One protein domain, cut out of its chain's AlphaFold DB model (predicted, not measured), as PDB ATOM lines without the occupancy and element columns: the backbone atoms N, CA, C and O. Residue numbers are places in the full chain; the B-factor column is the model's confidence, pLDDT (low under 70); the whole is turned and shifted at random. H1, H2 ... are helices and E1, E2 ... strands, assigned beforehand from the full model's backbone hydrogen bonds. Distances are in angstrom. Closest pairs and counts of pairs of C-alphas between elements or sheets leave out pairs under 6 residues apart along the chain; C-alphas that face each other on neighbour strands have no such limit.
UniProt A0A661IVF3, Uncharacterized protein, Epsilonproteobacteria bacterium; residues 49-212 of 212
ATOM      1  N   ILE A  49     126.463 185.329 123.361       87.00
ATOM      2  CA  ILE A  49     127.634 184.943 124.158       87.00
ATOM      3  C   ILE A  49     127.527 183.541 124.801       87.00
ATOM      4  O   ILE A  49     128.542 182.874 125.011       87.00
ATOM      5  N   TYR A  50     126.316 183.054 125.074       86.62
ATOM      6  CA  TYR A  50     126.093 181.733 125.680       86.62
ATOM      7  C   TYR A  50     125.929 180.619 124.647       86.62
ATOM      8  O   TYR A  50     126.104 179.444 124.969       86.62
ATOM      9  N   LYS A  51     125.653 180.983 123.390       86.62
ATOM     10  CA  LYS A  51     125.544 180.031 122.282       86.62
ATOM     11  C   LYS A  51     126.906 179.425 121.944       86.62
ATOM     12  O   LYS A  51     127.956 179.973 122.283       86.62
ATOM     13  N   GLU A  52     126.881 178.295 121.248       87.62
ATOM     14  CA  GLU A  52     128.080 177.703 120.656       87.62
ATOM     15  C   GLU A  52     128.764 178.694 119.701       87.62
ATOM     16  O   GLU A  52     128.091 179.409 118.947       87.62
ATOM     17  N   LEU A  53     130.097 178.743 119.743       90.44
ATOM     18  CA  LEU A  53     130.878 179.597 118.858       90.44
ATOM     19  C   LEU A  53     130.865 179.014 117.442       90.44
ATOM     20  O   LEU A  53     131.424 177.953 117.196       90.44
ATOM     21  N   LYS A  54     130.228 179.713 116.504       92.50
ATOM     22  CA  LYS A  54     130.109 179.265 115.107       92.50
ATOM     23  C   LYS A  54     131.111 179.928 114.176       92.50
ATOM     24  O   LYS A  54     131.510 179.332 113.178       92.50
ATOM     25  N   GLU A  55     131.500 181.160 114.481       95.38
ATOM     26  CA  GLU A  55     132.419 181.944 113.670       95.38
ATOM     27  C   GLU A  55     133.542 182.541 114.519       95.38
ATOM     28  O   GLU A  55     133.309 183.024 115.626       95.38
ATOM     29  N   ILE A  56     134.746 182.554 113.950       94.25
ATOM     30  CA  ILE A  56     135.900 183.303 114.441       94.25
ATOM     31  C   ILE A  56     136.016 184.594 113.639       94.25
ATOM     32  O   ILE A  56     135.948 184.551 112.410       94.25
ATOM     33  N   ILE A  57     136.239 185.723 114.312       94.31
ATOM     34  CA  ILE A  57     136.516 187.002 113.654       94.31
ATOM     35  C   ILE A  57     138.012 187.303 113.734       94.31
ATOM     36  O   ILE A  57     138.586 187.362 114.818       94.31
ATOM     37  N   ILE A  58     138.626 187.549 112.581       91.31
ATOM     38  CA  ILE A  58     140.054 187.819 112.431       91.31
ATOM     39  C   ILE A  58     140.226 189.243 111.909       91.31
ATOM     40  O   ILE A  58     139.745 189.567 110.828       91.31
ATOM     41  N   CYS A  59     140.945 190.073 112.664       89.69
ATOM     42  CA  CYS A  59     141.291 191.456 112.313       89.69
ATOM     43  C   CYS A  59     142.815 191.669 112.407       89.69
ATOM     44  O   CYS A  59     143.292 192.597 113.068       89.69
ATOM     45  N   LYS A  60     143.579 190.769 111.771       81.88
ATOM     46  CA  LYS A  60     145.044 190.650 111.898       81.88
ATOM     47  C   LYS A  60     145.781 191.960 111.615       81.88
ATOM     48  O   LYS A  60     146.565 192.415 112.444       81.88
ATOM     49  N   ASP A  61     145.472 192.610 110.496       80.06
ATOM     50  CA  ASP A  61     146.190 193.817 110.057       80.06
ATOM     51  C   ASP A  61     145.957 195.029 110.971       80.06
ATOM     52  O   ASP A  61     146.747 195.971 110.987       80.06
ATOM     53  N   LEU A  62     144.890 194.992 111.774       78.62
ATOM     54  CA  LEU A  62     144.539 196.049 112.719       78.62
ATOM     55  C   LEU A  62     145.102 195.799 114.124       78.62
ATOM     56  O   LEU A  62     144.994 196.685 114.972       78.62
ATOM     57  N   LYS A  63     145.677 194.614 114.397       80.19
ATOM     58  CA  LYS A  63     146.023 194.147 115.758       80.19
ATOM     59  C   LYS A  63     144.862 194.284 116.752       80.19
ATOM     60  O   LYS A  63     145.053 194.527 117.944       80.19
ATOM     61  N   GLN A  64     143.646 194.170 116.234       87.81
ATOM     62  CA  GLN A  64     142.407 194.323 116.978       87.81
ATOM     63  C   GLN A  64     141.671 192.994 117.041       87.81
ATOM     64  O   GLN A  64     141.941 192.064 116.280       87.81
ATOM     65  N   ILE A  65     140.704 192.931 117.943       88.31
ATOM     66  CA  ILE A  65     139.799 191.813 118.094       88.31
ATOM     67  C   ILE A  65     138.379 192.312 118.272       88.31
ATOM     68  O   ILE A  65     138.129 193.312 118.943       88.31
ATOM     69  N   SER A  66     137.436 191.608 117.655       91.44
ATOM     70  CA  SER A  66     136.030 191.849 117.936       91.44
ATOM     71  C   SER A  66     135.644 191.094 119.201       91.44
ATOM     72  O   SER A  66     135.738 189.870 119.259       91.44
ATOM     73  N   ILE A  67     135.197 191.816 120.222       90.94
ATOM     74  CA  ILE A  67     134.667 191.207 121.452       90.94
ATOM     75  C   ILE A  67     133.271 190.625 121.194       90.94
ATOM     76  O   ILE A  67     132.838 189.669 121.841       90.94
ATOM     77  N   LYS A  68     132.568 191.184 120.210       91.62
ATOM     78  CA  LYS A  68     131.273 190.709 119.741       91.62
ATOM     79  C   LYS A  68     131.446 189.523 118.792       91.62
ATOM     80  O   LYS A  68     132.391 189.444 118.009       91.62
ATOM     81  N   ARG A  69     130.509 188.583 118.858       93.81
ATOM     82  CA  ARG A  69     130.397 187.461 117.918       93.81
ATOM     83  C   ARG A  69     129.709 187.905 116.642       93.81
ATOM     84  O   ARG A  69     129.002 188.907 116.639       93.81
ATOM     85  N   TRP A  70     129.842 187.113 115.579       94.56
ATOM     86  CA  TRP A  70     129.164 187.362 114.301       94.56
ATOM     87  C   TRP A  70     127.671 187.676 114.479       94.56
ATOM     88  O   TRP A  70     127.170 188.653 113.920       94.56
ATOM     89  N   ASP A  71     126.985 186.896 115.320       92.12
ATOM     90  CA  ASP A  71     125.561 187.046 115.632       92.12
ATOM     91  C   ASP A  71     125.198 188.323 116.418       92.12
ATOM     92  O   ASP A  71     124.028 188.695 116.434       92.12
ATOM     93  N   GLU A  72     126.175 189.015 117.013       92.19
ATOM     94  CA  GLU A  72     126.008 190.293 117.731       92.19
ATOM     95  C   GLU A  72     126.279 191.524 116.846       92.19
ATOM     96  O   GLU A  72     126.061 192.652 117.282       92.19
ATOM     97  N   LEU A  73     126.789 191.332 115.625       94.06
ATOM     98  CA  LEU A  73     127.125 192.427 114.712       94.06
ATOM     99  C   LEU A  73     125.891 192.983 113.990       94.06
ATOM    100  O   LEU A  73     124.914 192.269 113.748       94.06
ATOM    101  N   GLU A  74     125.977 194.241 113.559       94.06
ATOM    102  CA  GLU A  74     124.900 194.903 112.824       94.06
ATOM    103  C   GLU A  74     124.742 194.299 111.424       94.06
ATOM    104  O   GLU A  74     125.697 194.177 110.650       94.06
ATOM    105  N   VAL A  75     123.514 193.907 111.085       91.38
ATOM    106  CA  VAL A  75     123.211 193.262 109.804       91.38
ATOM    107  C   VAL A  75     123.237 194.289 108.678       91.38
ATOM    108  O   VAL A  75     122.479 195.259 108.688       91.38
ATOM    109  N   ASN A  76     124.040 194.029 107.647       88.19
ATOM    110  CA  ASN A  76     123.926 194.753 106.390       88.19
ATOM    111  C   ASN A  76     122.768 194.161 105.568       88.19
ATOM    112  O   ASN A  76     122.864 193.061 105.024       88.19
ATOM    113  N   PHE A  77     121.655 194.894 105.468       86.38
ATOM    114  CA  PHE A  77     120.463 194.431 104.744       86.38
ATOM    115  C   PHE A  77     120.687 194.239 103.238       86.38
ATOM    116  O   PHE A  77     119.956 193.477 102.609       86.38
ATOM    117  N   SER A  78     121.695 194.896 102.662       90.38
ATOM    118  CA  SER A  78     122.033 194.780 101.241       90.38
ATOM    119  C   SER A  78     122.923 193.572 100.949       90.38
ATOM    120  O   SER A  78     122.908 193.063  99.829       90.38
ATOM    121  N   ASN A  79     123.701 193.104 101.931       88.12
ATOM    122  CA  ASN A  79     124.566 191.941 101.777       88.12
ATOM    123  C   ASN A  79     124.708 191.153 103.089       88.12
ATOM    124  O   ASN A  79     125.456 191.541 103.981       88.12
ATOM    125  N   GLN A  80     124.074 189.981 103.158       86.56
ATOM    126  CA  GLN A  80     124.084 189.113 104.343       86.56
ATOM    127  C   GLN A  80     125.459 188.515 104.679       86.56
ATOM    128  O   GLN A  80     125.652 188.014 105.789       86.56
ATOM    129  N   THR A  81     126.413 188.539 103.742       89.88
ATOM    130  CA  THR A  81     127.787 188.085 103.998       89.88
ATOM    131  C   THR A  81     128.643 189.167 104.643       89.88
ATOM    132  O   THR A  81     129.806 188.904 104.923       89.88
ATOM    133  N   ILE A  82     128.110 190.370 104.859       92.44
ATOM    134  CA  ILE A  82     128.806 191.478 105.506       92.44
ATOM    135  C   ILE A  82     128.007 191.896 106.736       92.44
ATOM    136  O   ILE A  82     126.778 191.999 106.699       92.44
ATOM    137  N   ARG A  83     128.703 192.146 107.838       95.06
ATOM    138  CA  ARG A  83     128.124 192.774 109.024       95.06
ATOM    139  C   ARG A  83     129.033 193.874 109.523       95.06
ATOM    140  O   ARG A  83     130.250 193.748 109.435       95.06
ATOM    141  N   PHE A  84     128.446 194.930 110.059       93.69
ATOM    142  CA  PHE A  84     129.207 196.047 110.592       93.69
ATOM    143  C   PHE A  84     129.509 195.821 112.075       93.69
ATOM    144  O   PHE A  84     128.643 195.400 112.846       93.69
ATOM    145  N   CYS A  85     130.751 196.089 112.477       92.56
ATOM    146  CA  CYS A  85     131.180 196.073 113.870       92.56
ATOM    147  C   CYS A  85     131.347 197.513 114.375       92.56
ATOM    148  O   CYS A  85     132.367 198.142 114.076       92.56
ATOM    149  N   PRO A  86     130.409 198.042 115.184       89.19
ATOM    150  CA  PRO A  86     130.471 199.426 115.659       89.19
ATOM    151  C   PRO A  86     131.709 199.732 116.500       89.19
ATOM    152  O   PRO A  86     132.281 200.815 116.400       89.19
ATOM    153  N   GLN A  87     132.147 198.757 117.301       87.62
ATOM    154  CA  GLN A  87     133.313 198.874 118.177       87.62
ATOM    155  C   GLN A  87     134.610 199.069 117.386       87.62
ATOM    156  O   GLN A  87     135.437 199.907 117.745       87.62
ATOM    157  N   LEU A  88     134.764 198.326 116.287       88.75
ATOM    158  CA  LEU A  88     135.928 198.415 115.405       88.75
ATOM    159  C   LEU A  88     135.765 199.490 114.324       88.75
ATOM    160  O   LEU A  88     136.752 199.905 113.727       88.75
ATOM    161  N   LYS A  89     134.534 199.960 114.085       89.69
ATOM    162  CA  LYS A  89     134.152 200.828 112.959       89.69
ATOM    163  C   LYS A  89     134.558 200.224 111.610       89.69
ATOM    164  O   LYS A  89     135.076 200.921 110.743       89.69
ATOM    165  N   GLN A  90     134.348 198.918 111.463       89.81
ATOM    166  CA  GLN A  90     134.765 198.139 110.300       89.81
ATOM    167  C   GLN A  90     133.664 197.182 109.857       89.81
ATOM    168  O   GLN A  90     132.933 196.631 110.686       89.81
ATOM    169  N   ASP A  91     133.597 196.953 108.549       92.00
ATOM    170  CA  ASP A  91     132.822 195.862 107.976       92.00
ATOM    171  C   ASP A  91     133.579 194.541 108.137       92.00
ATOM    172  O   ASP A  91     134.786 194.449 107.906       92.00
ATOM    173  N   ILE A  92     132.844 193.503 108.515       93.75
ATOM    174  CA  ILE A  92     133.338 192.143 108.681       93.75
ATOM    175  C   ILE A  92     132.702 191.285 107.600       93.75
ATOM    176  O   ILE A  92     131.478 191.146 107.535       93.75
ATOM    177  N   THR A  93     133.541 190.696 106.752       93.31
ATOM    178  CA  THR A  93     133.082 189.834 105.658       93.31
ATOM    179  C   THR A  93     133.165 188.371 106.065       93.31
ATOM    180  O   THR A  93     134.215 187.894 106.489       93.31
ATOM    181  N   LYS A  94     132.072 187.629 105.904       93.50
ATOM    182  CA  LYS A  94     132.037 186.186 106.135       93.50
ATOM    183  C   LYS A  94     132.688 185.435 104.975       93.50
ATOM    184  O   LYS A  94     132.295 185.594 103.820       93.50
ATOM    185  N   VAL A  95     133.649 184.576 105.294       92.12
ATOM    186  CA  VAL A  95     134.463 183.816 104.342       92.12
ATOM    187  C   VAL A  95     134.408 182.337 104.701       92.12
ATOM    188  O   VAL A  95     134.768 181.944 105.801       92.12
ATOM    189  N   THR A  96     133.957 181.497 103.771       89.25
ATOM    190  CA  THR A  96     133.738 180.062 104.025       89.25
ATOM    191  C   THR A  96     134.722 179.142 103.309       89.25
ATOM    192  O   THR A  96     134.714 177.940 103.560       89.25
ATOM    193  N   ASN A  97     135.552 179.669 102.407       87.69
ATOM    194  CA  ASN A  97     136.500 178.884 101.624       87.69
ATOM    195  C   ASN A  97     137.761 179.689 101.277       87.69
ATOM    196  O   ASN A  97     137.777 180.920 101.349       87.69
ATOM    197  N   GLU A  98     138.804 178.968 100.871       88.19
ATOM    198  CA  GLU A  98     140.128 179.521 100.583       88.19
ATOM    199  C   GLU A  98     140.126 180.478  99.381       88.19
ATOM    200  O   GLU A  98     140.832 181.485  99.381       88.19
ATOM    201  N   HIS A  99     139.296 180.209  98.367       88.12
ATOM    202  CA  HIS A  99     139.182 181.070  97.189       88.12
ATOM    203  C   HIS A  99     138.734 182.486  97.574       88.12
ATOM    204  O   HIS A  99     139.382 183.467  97.210       88.12
ATOM    205  N   ASN A 100     137.673 182.588  98.377       86.75
ATOM    206  CA  ASN A 100     137.153 183.861  98.865       86.75
ATOM    207  C   ASN A 100     138.151 184.555  99.800       86.75
ATOM    208  O   ASN A 100     138.313 185.768  99.716       86.75
ATOM    209  N   TYR A 101     138.843 183.794 100.656       88.25
ATOM    210  CA  TYR A 101     139.887 184.333 101.528       88.25
ATOM    211  C   TYR A 101     141.015 184.979 100.717       88.25
ATOM    212  O   TYR A 101     141.345 186.146 100.920       88.25
ATOM    213  N   ASN A 102     141.552 184.258  99.733       86.56
ATOM    214  CA  ASN A 102     142.638 184.739  98.882       86.56
ATOM    215  C   ASN A 102     142.264 185.992  98.075       86.56
ATOM    216  O   ASN A 102     143.140 186.810  97.802       86.56
ATOM    217  N   ALA A 103     140.985 186.166  97.730       85.88
ATOM    218  CA  ALA A 103     140.500 187.349  97.026       85.88
ATOM    219  C   ALA A 103     140.488 188.622  97.892       85.88
ATOM    220  O   ALA A 103     140.535 189.722  97.342       85.88
ATOM    221  N   ILE A 104     140.419 188.492  99.224       84.25
ATOM    222  CA  ILE A 104     140.219 189.638 100.127       84.25
ATOM    223  C   ILE A 104     141.322 189.829 101.173       84.25
ATOM    224  O   ILE A 104     141.388 190.899 101.775       84.25
ATOM    225  N   LYS A 105     142.207 188.844 101.376       78.06
ATOM    226  CA  LYS A 105     143.223 188.858 102.446       78.06
ATOM    227  C   LYS A 105     144.185 190.052 102.420       78.06
ATOM    228  O   LYS A 105     144.748 190.386 103.447       78.06
ATOM    229  N   ASN A 106     144.361 190.709 101.272       77.31
ATOM    230  CA  ASN A 106     145.265 191.858 101.127       77.31
ATOM    231  C   ASN A 106     144.566 193.220 101.303       77.31
ATOM    232  O   ASN A 106     145.200 194.257 101.123       77.31
ATOM    233  N   ASN A 107     143.266 193.240 101.605       76.62
ATOM    234  CA  ASN A 107     142.481 194.476 101.654       76.62
ATOM    235  C   ASN A 107     142.426 195.113 103.057       76.62
ATOM    236  O   ASN A 107     141.608 196.006 103.266       76.62
ATOM    237  N   ASN A 108     143.263 194.679 104.011       64.38
ATOM    238  CA  ASN A 108     143.237 195.119 105.416       64.38
ATOM    239  C   ASN A 108     141.831 195.038 106.040       64.38
ATOM    240  O   ASN A 108     141.366 195.982 106.681       64.38
ATOM    241  N   MET A 109     141.123 193.929 105.811       79.56
ATOM    242  CA  MET A 109     139.735 193.754 106.250       79.56
ATOM    243  C   MET A 109     139.625 192.744 107.389       79.56
ATOM    244  O   MET A 109     140.329 191.736 107.417       79.56
ATOM    245  N   CYS A 110     138.675 192.986 108.291       91.44
ATOM    246  CA  CYS A 110     138.233 191.974 109.237       91.44
ATOM    247  C   CYS A 110     137.404 190.904 108.515       91.44
ATOM    248  O   CYS A 110     136.499 191.215 107.732       91.44
ATOM    249  N   ILE A 111     137.667 189.636 108.815       93.06
ATOM    250  CA  ILE A 111     136.936 188.506 108.238       93.06
ATOM    251  C   ILE A 111     136.299 187.656 109.329       93.06
ATOM    252  O   ILE A 111     136.842 187.546 110.423       93.06
ATOM    253  N   ALA A 112     135.165 187.036 109.024       94.69
ATOM    254  CA  ALA A 112     134.553 186.010 109.856       94.69
ATOM    255  C   ALA A 112     134.660 184.652 109.154       94.69
ATOM    256  O   ALA A 112     134.143 184.493 108.048       94.69
ATOM    257  N   ILE A 113     135.299 183.669 109.783       94.19
ATOM    258  CA  ILE A 113     135.441 182.306 109.251       94.19
ATOM    259  C   ILE A 113     134.685 181.301 110.128       94.19
ATOM    260  O   ILE A 113     134.551 181.544 111.325       94.19
ATOM    261  N   PRO A 114     134.190 180.172 109.590       93.44
ATOM    262  CA  PRO A 114     133.608 179.114 110.412       93.44
ATOM    263  C   PRO A 114     134.612 178.561 111.436       93.44
ATOM    264  O   PRO A 114     135.723 178.183 111.057       93.44
ATOM    265  N   TYR A 115     134.207 178.481 112.706       91.75
ATOM    266  CA  TYR A 115     134.982 177.821 113.758       91.75
ATOM    267  C   TYR A 115     135.057 176.315 113.490       91.75
ATOM    268  O   TYR A 115     134.057 175.711 113.098       91.75
ATOM    269  N   ASN A 116     136.240 175.719 113.648       87.50
ATOM    270  CA  ASN A 116     136.526 174.319 113.310       87.50
ATOM    271  C   ASN A 116     136.222 173.956 111.841       87.50
ATOM    272  O   ASN A 116     135.999 172.794 111.499       87.50
ATOM    273  N   GLY A 117     136.202 174.954 110.952       86.00
ATOM    274  CA  GLY A 117     135.992 174.764 109.521       86.00
ATOM    275  C   GLY A 117     137.275 174.411 108.765       86.00
ATOM    276  O   GLY A 117     138.381 174.713 109.203       86.00
ATOM    277  N   VAL A 118     137.126 173.852 107.557       87.06
ATOM    278  CA  VAL A 118     138.253 173.504 106.662       87.06
ATOM    279  C   VAL A 118     139.165 174.704 106.386       87.06
ATOM    280  O   VAL A 118     140.379 174.555 106.338       87.06
ATOM    281  N   LEU A 119     138.589 175.906 106.247       87.94
ATOM    282  CA  LEU A 119     139.363 177.124 106.009       87.94
ATOM    283  C   LEU A 119     140.341 177.422 107.151       87.94
ATOM    284  O   LEU A 119     141.438 177.882 106.879       87.94
ATOM    285  N   GLN A 120     139.979 177.138 108.404       85.62
ATOM    286  CA  GLN A 120     140.842 177.405 109.554       85.62
ATOM    287  C   GLN A 120     142.168 176.632 109.464       85.62
ATOM    288  O   GLN A 120     143.214 177.159 109.818       85.62
ATOM    289  N   GLN A 121     142.130 175.405 108.935       82.19
ATOM    290  CA  GLN A 121     143.276 174.490 108.873       82.19
ATOM    291  C   GLN A 121     144.340 174.888 107.842       82.19
ATOM    292  O   GLN A 121     145.432 174.328 107.848       82.19
ATOM    293  N   VAL A 122     144.015 175.806 106.928       84.50
ATOM    294  CA  VAL A 122     144.903 176.221 105.829       84.50
ATOM    295  C   VAL A 122     145.439 177.647 106.001       84.50
ATOM    296  O   VAL A 122     146.092 178.170 105.099       84.50
ATOM    297  N   LEU A 123     145.143 178.296 107.130       85.38
ATOM    298  CA  LEU A 123     145.640 179.635 107.451       85.38
ATOM    299  C   LEU A 123     147.070 179.573 107.999       85.38
ATOM    300  O   LEU A 123     147.501 178.549 108.519       85.38
ATOM    301  N   ASP A 124     147.807 180.677 107.856       84.12
ATOM    302  CA  ASP A 124     149.180 180.788 108.359       84.12
ATOM    303  C   ASP A 124     149.255 180.822 109.896       84.12
ATOM    304  O   ASP A 124     148.291 181.201 110.566       84.12
ATOM    305  N   ASP A 125     150.420 180.459 110.447       82.12
ATOM    306  CA  ASP A 125     150.672 180.382 111.897       82.12
ATOM    307  C   ASP A 125     150.342 181.697 112.621       82.12
ATOM    308  O   ASP A 125     149.703 181.701 113.674       82.12
ATOM    309  N   ASP A 126     150.707 182.833 112.023       80.88
ATOM    310  CA  ASP A 126     150.384 184.153 112.564       80.88
ATOM    311  C   ASP A 126     148.865 184.340 112.705       80.88
ATOM    312  O   ASP A 126     148.388 184.870 113.703       80.88
ATOM    313  N   THR A 127     148.085 183.932 111.703       86.56
ATOM    314  CA  THR A 127     146.617 183.996 111.732       86.56
ATOM    315  C   THR A 127     146.049 183.034 112.765       86.56
ATOM    316  O   THR A 127     145.062 183.358 113.430       86.56
ATOM    317  N   GLN A 128     146.691 181.883 112.947       86.62
ATOM    318  CA  GLN A 128     146.274 180.909 113.938       86.62
ATOM    319  C   GLN A 128     146.429 181.433 115.373       86.62
ATOM    320  O   GLN A 128     145.520 181.258 116.183       86.62
ATOM    321  N   GLN A 129     147.466 182.221 115.658       85.50
ATOM    322  CA  GLN A 129     147.577 182.919 116.943       85.50
ATOM    323  C   GLN A 129     146.401 183.884 117.195       85.50
ATOM    324  O   GLN A 129     145.913 184.004 118.321       85.50
ATOM    325  N   TYR A 130     145.913 184.582 116.160       88.38
ATOM    326  CA  TYR A 130     144.730 185.448 116.284       88.38
ATOM    327  C   TYR A 130     143.460 184.647 116.553       88.38
ATOM    328  O   TYR A 130     142.608 185.093 117.322       88.38
ATOM    329  N   ILE A 131     143.335 183.478 115.930       90.25
ATOM    330  CA  ILE A 131     142.219 182.564 116.160       90.25
ATOM    331  C   ILE A 131     142.214 182.095 117.616       90.25
ATOM    332  O   ILE A 131     141.179 182.183 118.273       90.25
ATOM    333  N   GLU A 132     143.360 181.669 118.140       88.81
ATOM    334  CA  GLU A 132     143.501 181.242 119.536       88.81
ATOM    335  C   GLU A 132     143.153 182.368 120.509       88.81
ATOM    336  O   GLU A 132     142.345 182.171 121.417       88.81
ATOM    337  N   ASN A 133     143.666 183.578 120.265       89.12
ATOM    338  CA  ASN A 133     143.331 184.754 121.068       89.12
ATOM    339  C   ASN A 133     141.828 185.067 121.023       89.12
ATOM    340  O   ASN A 133     141.230 185.384 122.052       89.12
ATOM    341  N   TYR A 134     141.199 184.955 119.849       92.94
ATOM    342  CA  TYR A 134     139.759 185.151 119.698       92.94
ATOM    343  C   TYR A 134     138.956 184.135 120.494       92.94
ATOM    344  O   TYR A 134     138.071 184.517 121.259       92.94
ATOM    345  N   VAL A 135     139.281 182.852 120.356       92.12
ATOM    346  CA  VAL A 135     138.605 181.773 121.080       92.12
ATOM    347  C   VAL A 135     138.771 181.965 122.588       92.12
ATOM    348  O   VAL A 135     137.771 181.964 123.308       92.12
ATOM    349  N   PHE A 136     139.992 182.239 123.055       91.81
ATOM    350  CA  PHE A 136     140.268 182.532 124.459       91.81
ATOM    351  C   PHE A 136     139.411 183.689 124.977       91.81
ATOM    352  O   PHE A 136     138.731 183.541 125.992       91.81
ATOM    353  N   ILE A 137     139.373 184.822 124.270       92.38
ATOM    354  CA  ILE A 137     138.580 185.986 124.680       92.38
ATOM    355  C   ILE A 137     137.083 185.657 124.709       92.38
ATOM    356  O   ILE A 137     136.410 186.007 125.676       92.38
ATOM    357  N   GLN A 138     136.551 184.944 123.712       93.56
ATOM    358  CA  GLN A 138     135.126 184.590 123.665       93.56
ATOM    359  C   GLN A 138     134.703 183.621 124.775       93.56
ATOM    360  O   GLN A 138     133.594 183.754 125.304       93.56
ATOM    361  N   VAL A 139     135.564 182.664 125.129       91.69
ATOM    362  CA  VAL A 139     135.341 181.750 126.260       91.69
ATOM    363  C   VAL A 139     135.425 182.517 127.576       91.69
ATOM    364  O   VAL A 139     134.506 182.443 128.386       91.69
ATOM    365  N   SER A 140     136.462 183.337 127.748       91.50
ATOM    366  CA  SER A 140     136.663 184.152 128.952       91.50
ATOM    367  C   SER A 140     135.485 185.084 129.206       91.50
ATOM    368  O   SER A 140     134.938 185.114 130.303       91.50
ATOM    369  N   ARG A 141     135.031 185.791 128.165       91.44
ATOM    370  CA  ARG A 141     133.865 186.676 128.220       91.44
ATOM    371  C   ARG A 141     132.632 185.918 128.719       91.44
ATOM    372  O   ARG A 141     131.923 186.417 129.583       91.44
ATOM    373  N   ARG A 142     132.391 184.698 128.220       89.69
ATOM    374  CA  ARG A 142     131.282 183.844 128.679       89.69
ATOM    375  C   ARG A 142     131.434 183.453 130.150       89.69
ATOM    376  O   ARG A 142     130.459 183.537 130.890       89.69
ATOM    377  N   LEU A 143     132.625 183.031 130.573       87.31
ATOM    378  CA  LEU A 143     132.880 182.597 131.951       87.31
ATOM    379  C   LEU A 143     132.731 183.744 132.959       87.31
ATOM    380  O   LEU A 143     132.100 183.551 133.995       87.31
ATOM    381  N   ILE A 144     133.241 184.933 132.624       87.56
ATOM    382  CA  ILE A 144     133.124 186.160 133.432       87.56
ATOM    383  C   ILE A 144     131.654 186.566 133.611       87.56
ATOM    384  O   ILE A 144     131.235 186.934 134.705       87.56
ATOM    385  N   GLN A 145     130.851 186.470 132.550       85.31
ATOM    386  CA  GLN A 145     129.424 186.812 132.573       85.31
ATOM    387  C   GLN A 145     128.578 185.783 133.350       85.31
ATOM    388  O   GLN A 145     127.502 186.091 133.869       85.31
ATOM    389  N   GLY A 146     129.064 184.547 133.474       80.69
ATOM    390  CA  GLY A 146     128.420 183.502 134.260       80.69
ATOM    391  C   GLY A 146     127.060 183.094 133.690       80.69
ATOM    392  O   GLY A 146     126.984 182.456 132.645       80.69
ATOM    393  N   PHE A 147     125.981 183.401 134.415       67.12
ATOM    394  CA  PHE A 147     124.620 182.940 134.093       67.12
ATOM    395  C   PHE A 147     123.729 184.014 133.454       67.12
ATOM    396  O   PHE A 147     122.681 183.675 132.901       67.12
ATOM    397  N   HIS A 148     124.101 185.294 133.547       71.06
ATOM    398  CA  HIS A 148     123.285 186.411 133.070       71.06
ATOM    399  C   HIS A 148     124.164 187.500 132.477       71.06
ATOM    400  O   HIS A 148     125.162 187.879 133.077       71.06
ATOM    401  N   TYR A 149     123.774 188.018 131.310       77.00
ATOM    402  CA  TYR A 149     124.525 189.099 130.690       77.00
ATOM    403  C   TYR A 149     124.401 190.395 131.501       77.00
ATOM    404  O   TYR A 149     123.300 190.823 131.857       77.00
ATOM    405  N   GLN A 150     125.543 191.012 131.777       79.69
ATOM    406  CA  GLN A 150     125.707 192.267 132.491       79.69
ATOM    407  C   GLN A 150     126.770 193.097 131.765       79.69
ATOM    408  O   GLN A 150     127.958 192.770 131.769       79.69
ATOM    409  N   GLU A 151     126.332 194.188 131.133       80.62
ATOM    410  CA  GLU A 151     127.173 195.052 130.290       80.62
ATOM    411  C   GLU A 151     128.372 195.655 131.048       80.62
ATOM    412  O   GLU A 151     129.432 195.901 130.474       80.62
ATOM    413  N   GLU A 152     128.230 195.872 132.354       80.69
ATOM    414  CA  GLU A 152     129.283 196.407 133.222       80.69
ATOM    415  C   GLU A 152     130.482 195.470 133.396       80.69
ATOM    416  O   GLU A 152     131.605 195.957 133.521       80.69
ATOM    417  N   TYR A 153     130.256 194.156 133.326       77.12
ATOM    418  CA  TYR A 153     131.299 193.130 133.378       77.12
ATOM    419  C   TYR A 153     131.719 192.650 131.983       77.12
ATOM    420  O   TYR A 153     132.454 191.669 131.862       77.12
ATOM    421  N   ASP A 154     131.202 193.268 130.914       85.62
ATOM    422  CA  ASP A 154     131.593 192.909 129.554       85.62
ATOM    423  C   ASP A 154     132.975 193.494 129.236       85.62
ATOM    424  O   ASP A 154     133.332 194.576 129.706       85.62
ATOM    425  N   ILE A 155     133.742 192.783 128.415       87.88
ATOM    426  CA  ILE A 155     135.051 193.250 127.947       87.88
ATOM    427  C   ILE A 155     134.798 194.419 126.983       87.88
ATOM    428  O   ILE A 155     133.880 194.368 126.154       87.88
ATOM    429  N   LYS A 156     135.591 195.490 127.081       87.31
ATOM    430  CA  LYS A 156     135.423 196.718 126.271       87.31
ATOM    431  C   LYS A 156     136.634 197.014 125.387       87.31
ATOM    432  O   LYS A 156     136.578 197.876 124.509       87.31
ATOM    433  N   GLU A 157     137.715 196.287 125.610       88.31
ATOM    434  CA  GLU A 157     139.014 196.438 124.988       88.31
ATOM    435  C   GLU A 157     139.048 195.732 123.628       88.31
ATOM    436  O   GLU A 157     139.009 194.509 123.530       88.31
ATOM    437  N   ASN A 158     139.154 196.508 122.551       87.81
ATOM    438  CA  ASN A 158     139.276 195.957 121.195       87.81
ATOM    439  C   ASN A 158     140.726 195.630 120.811       87.81
ATOM    440  O   ASN A 158     140.971 195.057 119.753       87.81
ATOM    441  N   ASN A 159     141.701 196.049 121.617       90.62
ATOM    442  CA  ASN A 159     143.088 195.637 121.460       90.62
ATOM    443  C   ASN A 159     143.269 194.259 122.112       90.62
ATOM    444  O   ASN A 159     142.811 194.045 123.231       90.62
ATOM    445  N   ILE A 160     143.941 193.338 121.417       87.62
ATOM    446  CA  ILE A 160     144.115 191.957 121.891       87.62
ATOM    447  C   ILE A 160     144.850 191.902 123.232       87.62
ATOM    448  O   ILE A 160     144.408 191.203 124.139       87.62
ATOM    449  N   GLU A 161     145.960 192.629 123.366       86.19
ATOM    450  CA  GLU A 161     146.770 192.598 124.584       86.19
ATOM    451  C   GLU A 161     145.994 193.164 125.771       86.19
ATOM    452  O   GLU A 161     146.034 192.592 126.857       86.19
ATOM    453  N   ASP A 162     145.266 194.261 125.564       88.94
ATOM    454  CA  ASP A 162     144.486 194.895 126.624       88.94
ATOM    455  C   ASP A 162     143.292 194.026 127.048       88.94
ATOM    456  O   ASP A 162     143.045 193.878 128.243       88.94
ATOM    457  N   ALA A 163     142.617 193.368 126.098       90.06
ATOM    458  CA  ALA A 163     141.545 192.415 126.392       90.06
ATOM    459  C   ALA A 163     142.049 191.217 127.208       90.06
ATOM    460  O   ALA A 163     141.432 190.832 128.201       90.06
ATOM    461  N   ILE A 164     143.198 190.647 126.828       88.44
ATOM    462  CA  ILE A 164     143.820 189.542 127.569       88.44
ATOM    463  C   ILE A 164     144.235 190.005 128.970       88.44
ATOM    464  O   ILE A 164     143.940 189.320 129.948       88.44
ATOM    465  N   LYS A 165     144.866 191.181 129.103       86.81
ATOM    466  CA  LYS A 165     145.234 191.749 130.414       86.81
ATOM    467  C   LYS A 165     144.015 191.937 131.312       86.81
ATOM    468  O   LYS A 165     144.081 191.578 132.484       86.81
ATOM    469  N   PHE A 166     142.915 192.457 130.768       88.12
ATOM    470  CA  PHE A 166     141.663 192.623 131.501       88.12
ATOM    471  C   PHE A 166     141.128 191.282 132.021       88.12
ATOM    472  O   PHE A 166     140.835 191.158 133.210       88.12
ATOM    473  N   ILE A 167     141.057 190.263 131.157       89.75
ATOM    474  CA  ILE A 167     140.599 188.915 131.529       89.75
ATOM    475  C   ILE A 167     141.441 188.352 132.673       89.75
ATOM    476  O   ILE A 167     140.909 187.847 133.657       89.75
ATOM    477  N   LEU A 168     142.763 188.446 132.561       86.25
ATOM    478  CA  LEU A 168     143.664 187.876 133.556       86.25
ATOM    479  C   LEU A 168     143.616 188.629 134.882       86.25
ATOM    480  O   LEU A 168     143.639 187.998 135.936       86.25
ATOM    481  N   TYR A 169     143.506 189.959 134.834       85.25
ATOM    482  CA  TYR A 169     143.262 190.766 136.025       85.25
ATOM    483  C   TYR A 169     141.972 190.324 136.726       85.25
ATOM    484  O   TYR A 169     141.979 190.108 137.934       85.25
ATOM    485  N   TYR A 170     140.894 190.102 135.967       85.44
ATOM    486  CA  TYR A 170     139.631 189.614 136.514       85.44
ATOM    487  C   TYR A 170     139.782 188.245 137.195       85.44
ATOM    488  O   TYR A 170     139.334 188.071 138.326       85.44
ATOM    489  N   ILE A 171     140.442 187.284 136.536       84.19
ATOM    490  CA  ILE A 171     140.683 185.942 137.097       84.19
ATOM    491  C   ILE A 171     141.496 186.038 138.395       84.19
ATOM    492  O   ILE A 171     141.141 185.410 139.392       84.19
ATOM    493  N   LYS A 172     142.561 186.852 138.409       81.06
ATOM    494  CA  LYS A 172     143.399 187.076 139.597       81.06
ATOM    495  C   LYS A 172     142.581 187.653 140.752       81.06
ATOM    496  O   LYS A 172     142.608 187.099 141.845       81.06
ATOM    497  N   GLU A 173     141.825 188.721 140.503       81.06
ATOM    498  CA  GLU A 173     140.969 189.354 141.511       81.06
ATOM    499  C   GLU A 173     139.919 188.388 142.070       81.06
ATOM    500  O   GLU A 173     139.623 188.440 143.264       81.06
ATOM    501  N   ASP A 174     139.346 187.511 141.242       80.88
ATOM    502  CA  ASP A 174     138.368 186.522 141.697       80.88
ATOM    503  C   ASP A 174     138.999 185.480 142.640       80.88
ATOM    504  O   ASP A 174     138.442 185.193 143.706       80.88
ATOM    505  N   ILE A 175     140.202 184.999 142.296       77.00
ATOM    506  CA  ILE A 175     140.986 184.050 143.102       77.00
ATOM    507  C   ILE A 175     141.441 184.689 144.422       77.00
ATOM    508  O   ILE A 175     141.193 184.142 145.499       77.00
ATOM    509  N   GLU A 176     142.103 185.849 144.362       76.38
ATOM    510  CA  GLU A 176     142.717 186.501 145.529       76.38
ATOM    511  C   GLU A 176     141.676 186.960 146.543       76.38
ATOM    512  O   GLU A 176     141.847 186.780 147.749       76.38
ATOM    513  N   ASN A 177     140.557 187.498 146.060       75.25
ATOM    514  CA  ASN A 177     139.469 187.906 146.938       75.25
ATOM    515  C   ASN A 177     138.560 186.730 147.333       75.25
ATOM    516  O   ASN A 177     137.585 186.950 148.055       75.25
ATOM    517  N   SER A 178     138.843 185.508 146.854       63.94
ATOM    518  CA  SER A 178     138.027 184.301 147.060       63.94
ATOM    519  C   SER A 178     136.536 184.560 146.833       63.94
ATOM    520  O   SER A 178     135.686 184.057 147.574       63.94
ATOM    521  N   ARG A 179     136.208 185.417 145.858       61.25
ATOM    522  CA  ARG A 179     134.829 185.888 145.693       61.25
ATOM    523  C   ARG A 179     133.954 184.740 145.211       61.25
ATOM    524  O   ARG A 179     132.863 184.559 145.758       61.25
ATOM    525  N   TRP A 180     134.442 183.958 144.240       62.31
ATOM    526  CA  TRP A 180     133.619 182.943 143.584       62.31
ATOM    527  C   TRP A 180     134.337 181.637 143.221       62.31
ATOM    528  O   TRP A 180     133.734 180.578 143.420       62.31
ATOM    529  N   LYS A 181     135.576 181.671 142.708       71.06
ATOM    530  CA  LYS A 181     136.283 180.469 142.223       71.06
ATOM    531  C   LYS A 181     137.752 180.430 142.636       71.06
ATOM    532  O   LYS A 181     138.445 181.442 142.628       71.06
ATOM    533  N   ASP A 182     138.229 179.231 142.957       76.69
ATOM    534  CA  ASP A 182     139.661 178.950 143.049       76.69
ATOM    535  C   ASP A 182     140.265 178.702 141.655       76.69
ATOM    536  O   ASP A 182     139.560 178.596 140.645       76.69
ATOM    537  N   ILE A 183     141.596 178.629 141.598       80.94
ATOM    538  CA  ILE A 183     142.329 178.420 140.346       80.94
ATOM    539  C   ILE A 183     141.962 177.093 139.668       80.94
ATOM    540  O   ILE A 183     141.821 177.048 138.448       80.94
ATOM    541  N   ASP A 184     141.742 176.032 140.446       82.12
ATOM    542  CA  ASP A 184     141.402 174.707 139.924       82.12
ATOM    543  C   ASP A 184     140.029 174.712 139.240       82.12
ATOM    544  O   ASP A 184     139.844 174.080 138.197       82.12
ATOM    545  N   SER A 185     139.069 175.468 139.785       83.75
ATOM    546  CA  SER A 185     137.756 175.672 139.168       83.75
ATOM    547  C   SER A 185     137.869 176.425 137.844       83.75
ATOM    548  O   SER A 185     137.253 176.017 136.863       83.75
ATOM    549  N   TRP A 186     138.691 177.477 137.786       84.50
ATOM    550  CA  TRP A 186     138.961 178.195 136.538       84.50
ATOM    551  C   TRP A 186     139.609 177.287 135.488       84.50
ATOM    552  O   TRP A 186     139.121 177.221 134.364       84.50
ATOM    553  N   ILE A 187     140.655 176.536 135.848       85.69
ATOM    554  CA  ILE A 187     141.309 175.583 134.937       85.69
ATOM    555  C   ILE A 187     140.290 174.583 134.385       85.69
ATOM    556  O   ILE A 187     140.237 174.356 133.176       85.69
ATOM    557  N   LYS A 188     139.448 174.017 135.254       86.38
ATOM    558  CA  LYS A 188     138.422 173.056 134.852       86.38
ATOM    559  C   LYS A 188     137.405 173.656 133.880       86.38
ATOM    560  O   LYS A 188     137.050 172.997 132.910       86.38
ATOM    561  N   ASP A 189     136.957 174.885 134.119       87.88
ATOM    562  CA  ASP A 189     136.000 175.551 133.234       87.88
ATOM    563  C   ASP A 189     136.583 175.782 131.832       87.88
ATOM    564  O   ASP A 189     135.883 175.582 130.846       87.88
ATOM    565  N   TYR A 190     137.865 176.156 131.716       88.06
ATOM    566  CA  TYR A 190     138.529 176.304 130.412       88.06
ATOM    567  C   TYR A 190     138.776 174.962 129.710       88.06
ATOM    568  O   TYR A 190     138.677 174.894 128.483       88.06
ATOM    569  N   GLN A 191     139.023 173.886 130.463       87.06
ATOM    570  CA  GLN A 191     139.149 172.537 129.902       87.06
ATOM    571  C   GLN A 191     137.862 172.060 129.214       87.06
ATOM    572  O   GLN A 191     137.949 171.289 128.263       87.06
ATOM    573  N   GLU A 192     136.677 172.537 129.622       85.31
ATOM    574  CA  GLU A 192     135.417 172.242 128.913       85.31
ATOM    575  C   GLU A 192     135.379 172.819 127.483       85.31
ATOM    576  O   GLU A 192     134.543 172.410 126.676       85.31
ATOM    577  N   PHE A 193     136.287 173.746 127.163       82.38
ATOM    578  CA  PHE A 193     136.443 174.377 125.851       82.38
ATOM    579  C   PHE A 193     137.767 174.008 125.165       82.38
ATOM    580  O   PHE A 193     138.170 174.702 124.233       82.38
ATOM    581  N   ASP A 194     138.451 172.957 125.629       83.94
ATOM    582  CA  ASP A 194     139.758 172.517 125.122       83.94
ATOM    583  C   ASP A 194     140.857 173.602 125.204       83.94
ATOM    584  O   ASP A 194     141.796 173.623 124.406       83.94
ATOM    585  N   ILE A 195     140.762 174.512 126.183       83.94
ATOM    586  CA  ILE A 195     141.773 175.545 126.444       83.94
ATOM    587  C   ILE A 195     142.579 175.171 127.689       83.94
ATOM    588  O   ILE A 195     142.029 175.002 128.778       83.94
ATOM    589  N   ASP A 196     143.903 175.111 127.546       83.44
ATOM    590  CA  ASP A 196     144.820 174.938 128.672       83.44
ATOM    591  C   ASP A 196     145.179 176.298 129.291       83.44
ATOM    592  O   ASP A 196     146.087 177.007 128.846       83.44
ATOM    593  N   LEU A 197     144.438 176.672 130.337       82.00
ATOM    594  CA  LEU A 197     144.674 177.915 131.071       82.00
ATOM    595  C   LEU A 197     146.029 177.916 131.800       82.00
ATOM    596  O   LEU A 197     146.606 178.985 132.004       82.00
ATOM    597  N   THR A 198     146.566 176.753 132.179       77.75
ATOM    598  CA  THR A 198     147.832 176.661 132.917       77.75
ATOM    599  C   THR A 198     148.987 177.192 132.073       77.75
ATOM    600  O   THR A 198     149.753 178.029 132.549       77.75
ATOM    601  N   ILE A 199     149.041 176.823 130.789       71.69
ATOM    602  CA  ILE A 199     150.048 177.332 129.840       71.69
ATOM    603  C   ILE A 199     149.973 178.861 129.710       71.69
ATOM    604  O   ILE A 199     151.000 179.542 129.654       71.69
ATOM    605  N   ILE A 200     148.758 179.414 129.677       70.56
ATOM    606  CA  ILE A 200     148.541 180.862 129.563       70.56
ATOM    607  C   ILE A 200     149.045 181.571 130.821       70.56
ATOM    608  O   ILE A 200     149.751 182.567 130.711       70.56
ATOM    609  N   LEU A 201     148.741 181.049 132.010       70.31
ATOM    610  CA  LEU A 201     149.155 181.653 133.279       70.31
ATOM    611  C   LEU A 201     150.664 181.527 133.556       70.31
ATOM    612  O   LEU A 201     151.234 182.375 134.243       70.31
ATOM    613  N   GLU A 202     151.325 180.497 133.023       67.50
ATOM    614  CA  GLU A 202     152.762 180.250 133.219       67.50
ATOM    615  C   GLU A 202     153.678 181.104 132.326       67.50
ATOM    616  O   GLU A 202     154.867 181.258 132.637       67.50
ATOM    617  N   ASN A 203     153.148 181.687 131.246       60.81
ATOM    618  CA  ASN A 203     153.921 182.476 130.288       60.81
ATOM    619  C   ASN A 203     154.520 183.737 130.956       60.81
ATOM    620  O   ASN A 203     153.823 184.487 131.643       60.81
ATOM    621  N   GLU A 204     155.825 183.993 130.781       45.47
ATOM    622  CA  GLU A 204     156.581 184.972 131.596       45.47
ATOM    623  C   GLU A 204     156.077 186.420 131.487       45.47
ATOM    624  O   GLU A 204     156.206 187.187 132.444       45.47
ATOM    625  N   ASN A 205     155.415 186.774 130.381       46.94
ATOM    626  CA  ASN A 205     154.742 188.066 130.217       46.94
ATOM    627  C   ASN A 205     153.612 188.301 131.244       46.94
ATOM    628  O   ASN A 205     153.239 189.448 131.485       46.94
ATOM    629  N   PHE A 206     153.097 187.248 131.889       52.75
ATOM    630  CA  PHE A 206     152.026 187.329 132.888       52.75
ATOM    631  C   PHE A 206     152.527 187.296 134.331       52.75
ATOM    632  O   PHE A 206     151.902 187.896 135.206       52.75
ATOM    633  N   LYS A 207     153.708 186.721 134.595       43.41
ATOM    634  CA  LYS A 207     154.335 186.782 135.930       43.41
ATOM    635  C   LYS A 207     154.575 188.222 136.396       43.41
ATOM    636  O   LYS A 207     154.519 188.475 137.596       43.41
ATOM    637  N   GLY A 208     154.801 189.161 135.472       43.00
ATOM    638  CA  GLY A 208     154.960 190.590 135.775       43.00
ATOM    639  C   GLY A 208     153.667 191.322 136.162       43.00
ATOM    640  O   GLY A 208     153.739 192.325 136.858       43.00
ATOM    641  N   ILE A 209     152.497 190.814 135.758       43.03
ATOM    642  CA  ILE A 209     151.168 191.358 136.114       43.03
ATOM    643  C   ILE A 209     150.649 190.711 137.415       43.03
ATOM    644  O   ILE A 209     149.909 191.315 138.189       43.03
ATOM    645  N   VAL A 210     151.060 189.470 137.693       37.16
ATOM    646  CA  VAL A 210     150.711 188.758 138.934       37.16
ATOM    647  C   VAL A 210     151.555 189.233 140.129       37.16
ATOM    648  O   VAL A 210     151.030 189.304 141.235       37.16
ATOM    649  N   ASN A 211     152.818 189.619 139.919       37.56
ATOM    650  CA  ASN A 211     153.743 190.010 140.998       37.56
ATOM    651  C   ASN A 211     154.015 191.526 141.120       37.56
ATOM    652  O   ASN A 211     154.894 191.911 141.895       37.56
ATOM    653  N   GLY A 212     153.327 192.366 140.342       34.84
ATOM    654  CA  GLY A 212     153.364 193.833 140.447       34.84
ATOM    655  C   GLY A 212     152.106 194.375 141.102       34.84
ATOM    656  O   GLY A 212     152.230 195.400 141.805       34.84
TER     657      GLY A 212
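Overview. This is residues 49 to 212 of the 212 residues of an uncharacterized protein of Epsilonproteobacteria bacterium (UniProt A0A661IVF3). The model is an elongated body of two lobes joined by the long helix H3: one lobe is a small four-stranded sheet, curled like part of a barrel, with the short helices H1 and H2, and the other is made of the helices H4 to H7. H3 runs from the sheet's edge strand E1 through the middle and packs on H4. The printed part has 164 residues, with named elements in the order E1 E2 E3 H1 E4 H2 H3 H4 H5 H6 H7; the sheet, in the order E1 E4 E3 E2, is mixed, and the class is mixed, helices and strands. The whole is compact, with a radius of gyration of the C-alphas of 16.5 A and spans of 49 by 32 by 27 A.

Arrangement. E1, residues 55 to 58, is antiparallel to E4, residues 110 to 114, with N 56 and O 113 2.8 A apart. E2, residues 82 to 85, and E3, residues 90 to 94, form an antiparallel hairpin, with N 92 and O 83 2.8 A apart. E3, H1 of residues 98 to 104, and E4 form a strand-helix-strand unit, two parallel neighbour strands with a helix between, its crossover right-handed; N 112 and O 93 are 2.8 A apart. H1 only grazes the strongly twisted sheet. H2, residues 118 to 122, is only just not on it, with 4 pairs of C-alphas within 10 A; its closest C-alphas with E4 are Leu 119 and Ile 113, 7.3 A. H3, residues 125 to 145, only grazes the sheet; its closest C-alphas with E1 are Tyr 130 and Ile 58, 6.5 A. H3 touches H4, residues 160 to 176, at Ser 140 and Ile 167, closest C-alphas 6.7 A, a steep tilt of 40 degrees, the same way. H5, residues 183 to 191, touches H6, residues 197 to 202, closest C-alphas Ile 187 and Leu 197, 5.6 A. H7, residues 204 to 210, is close to but not clearly touching H4, closest C-alphas Val 210 and Lys 172, 7.5 A. Every O i to N i+4 pair is within hydrogen-bond range in H1, H3, H4, H5 and H6, against 0 of 1 in H2 and 1 of 3 in H7, whose O i to N i+3 pairs are 2 of 2 and 2 of 4.

Along the chain. E1 begins at C-alpha 55, (132.419, 181.944, 113.670). E4 measures 13.7 A, H3 30.3 A, H4 24.3 A and H5 12.4 A. H7 ends at C-alpha 210, (150.711, 188.758, 138.934).

Size, cuts and confidence. The C-alphas of Ser 78 and Asn 211, the two farthest apart, are 51.1 A apart. The printed part has no cut. The links E1 to E2 and H3 to H4 are long. Residues 108, 147, 178 to 180 and 202 to 212 have pLDDT under 70.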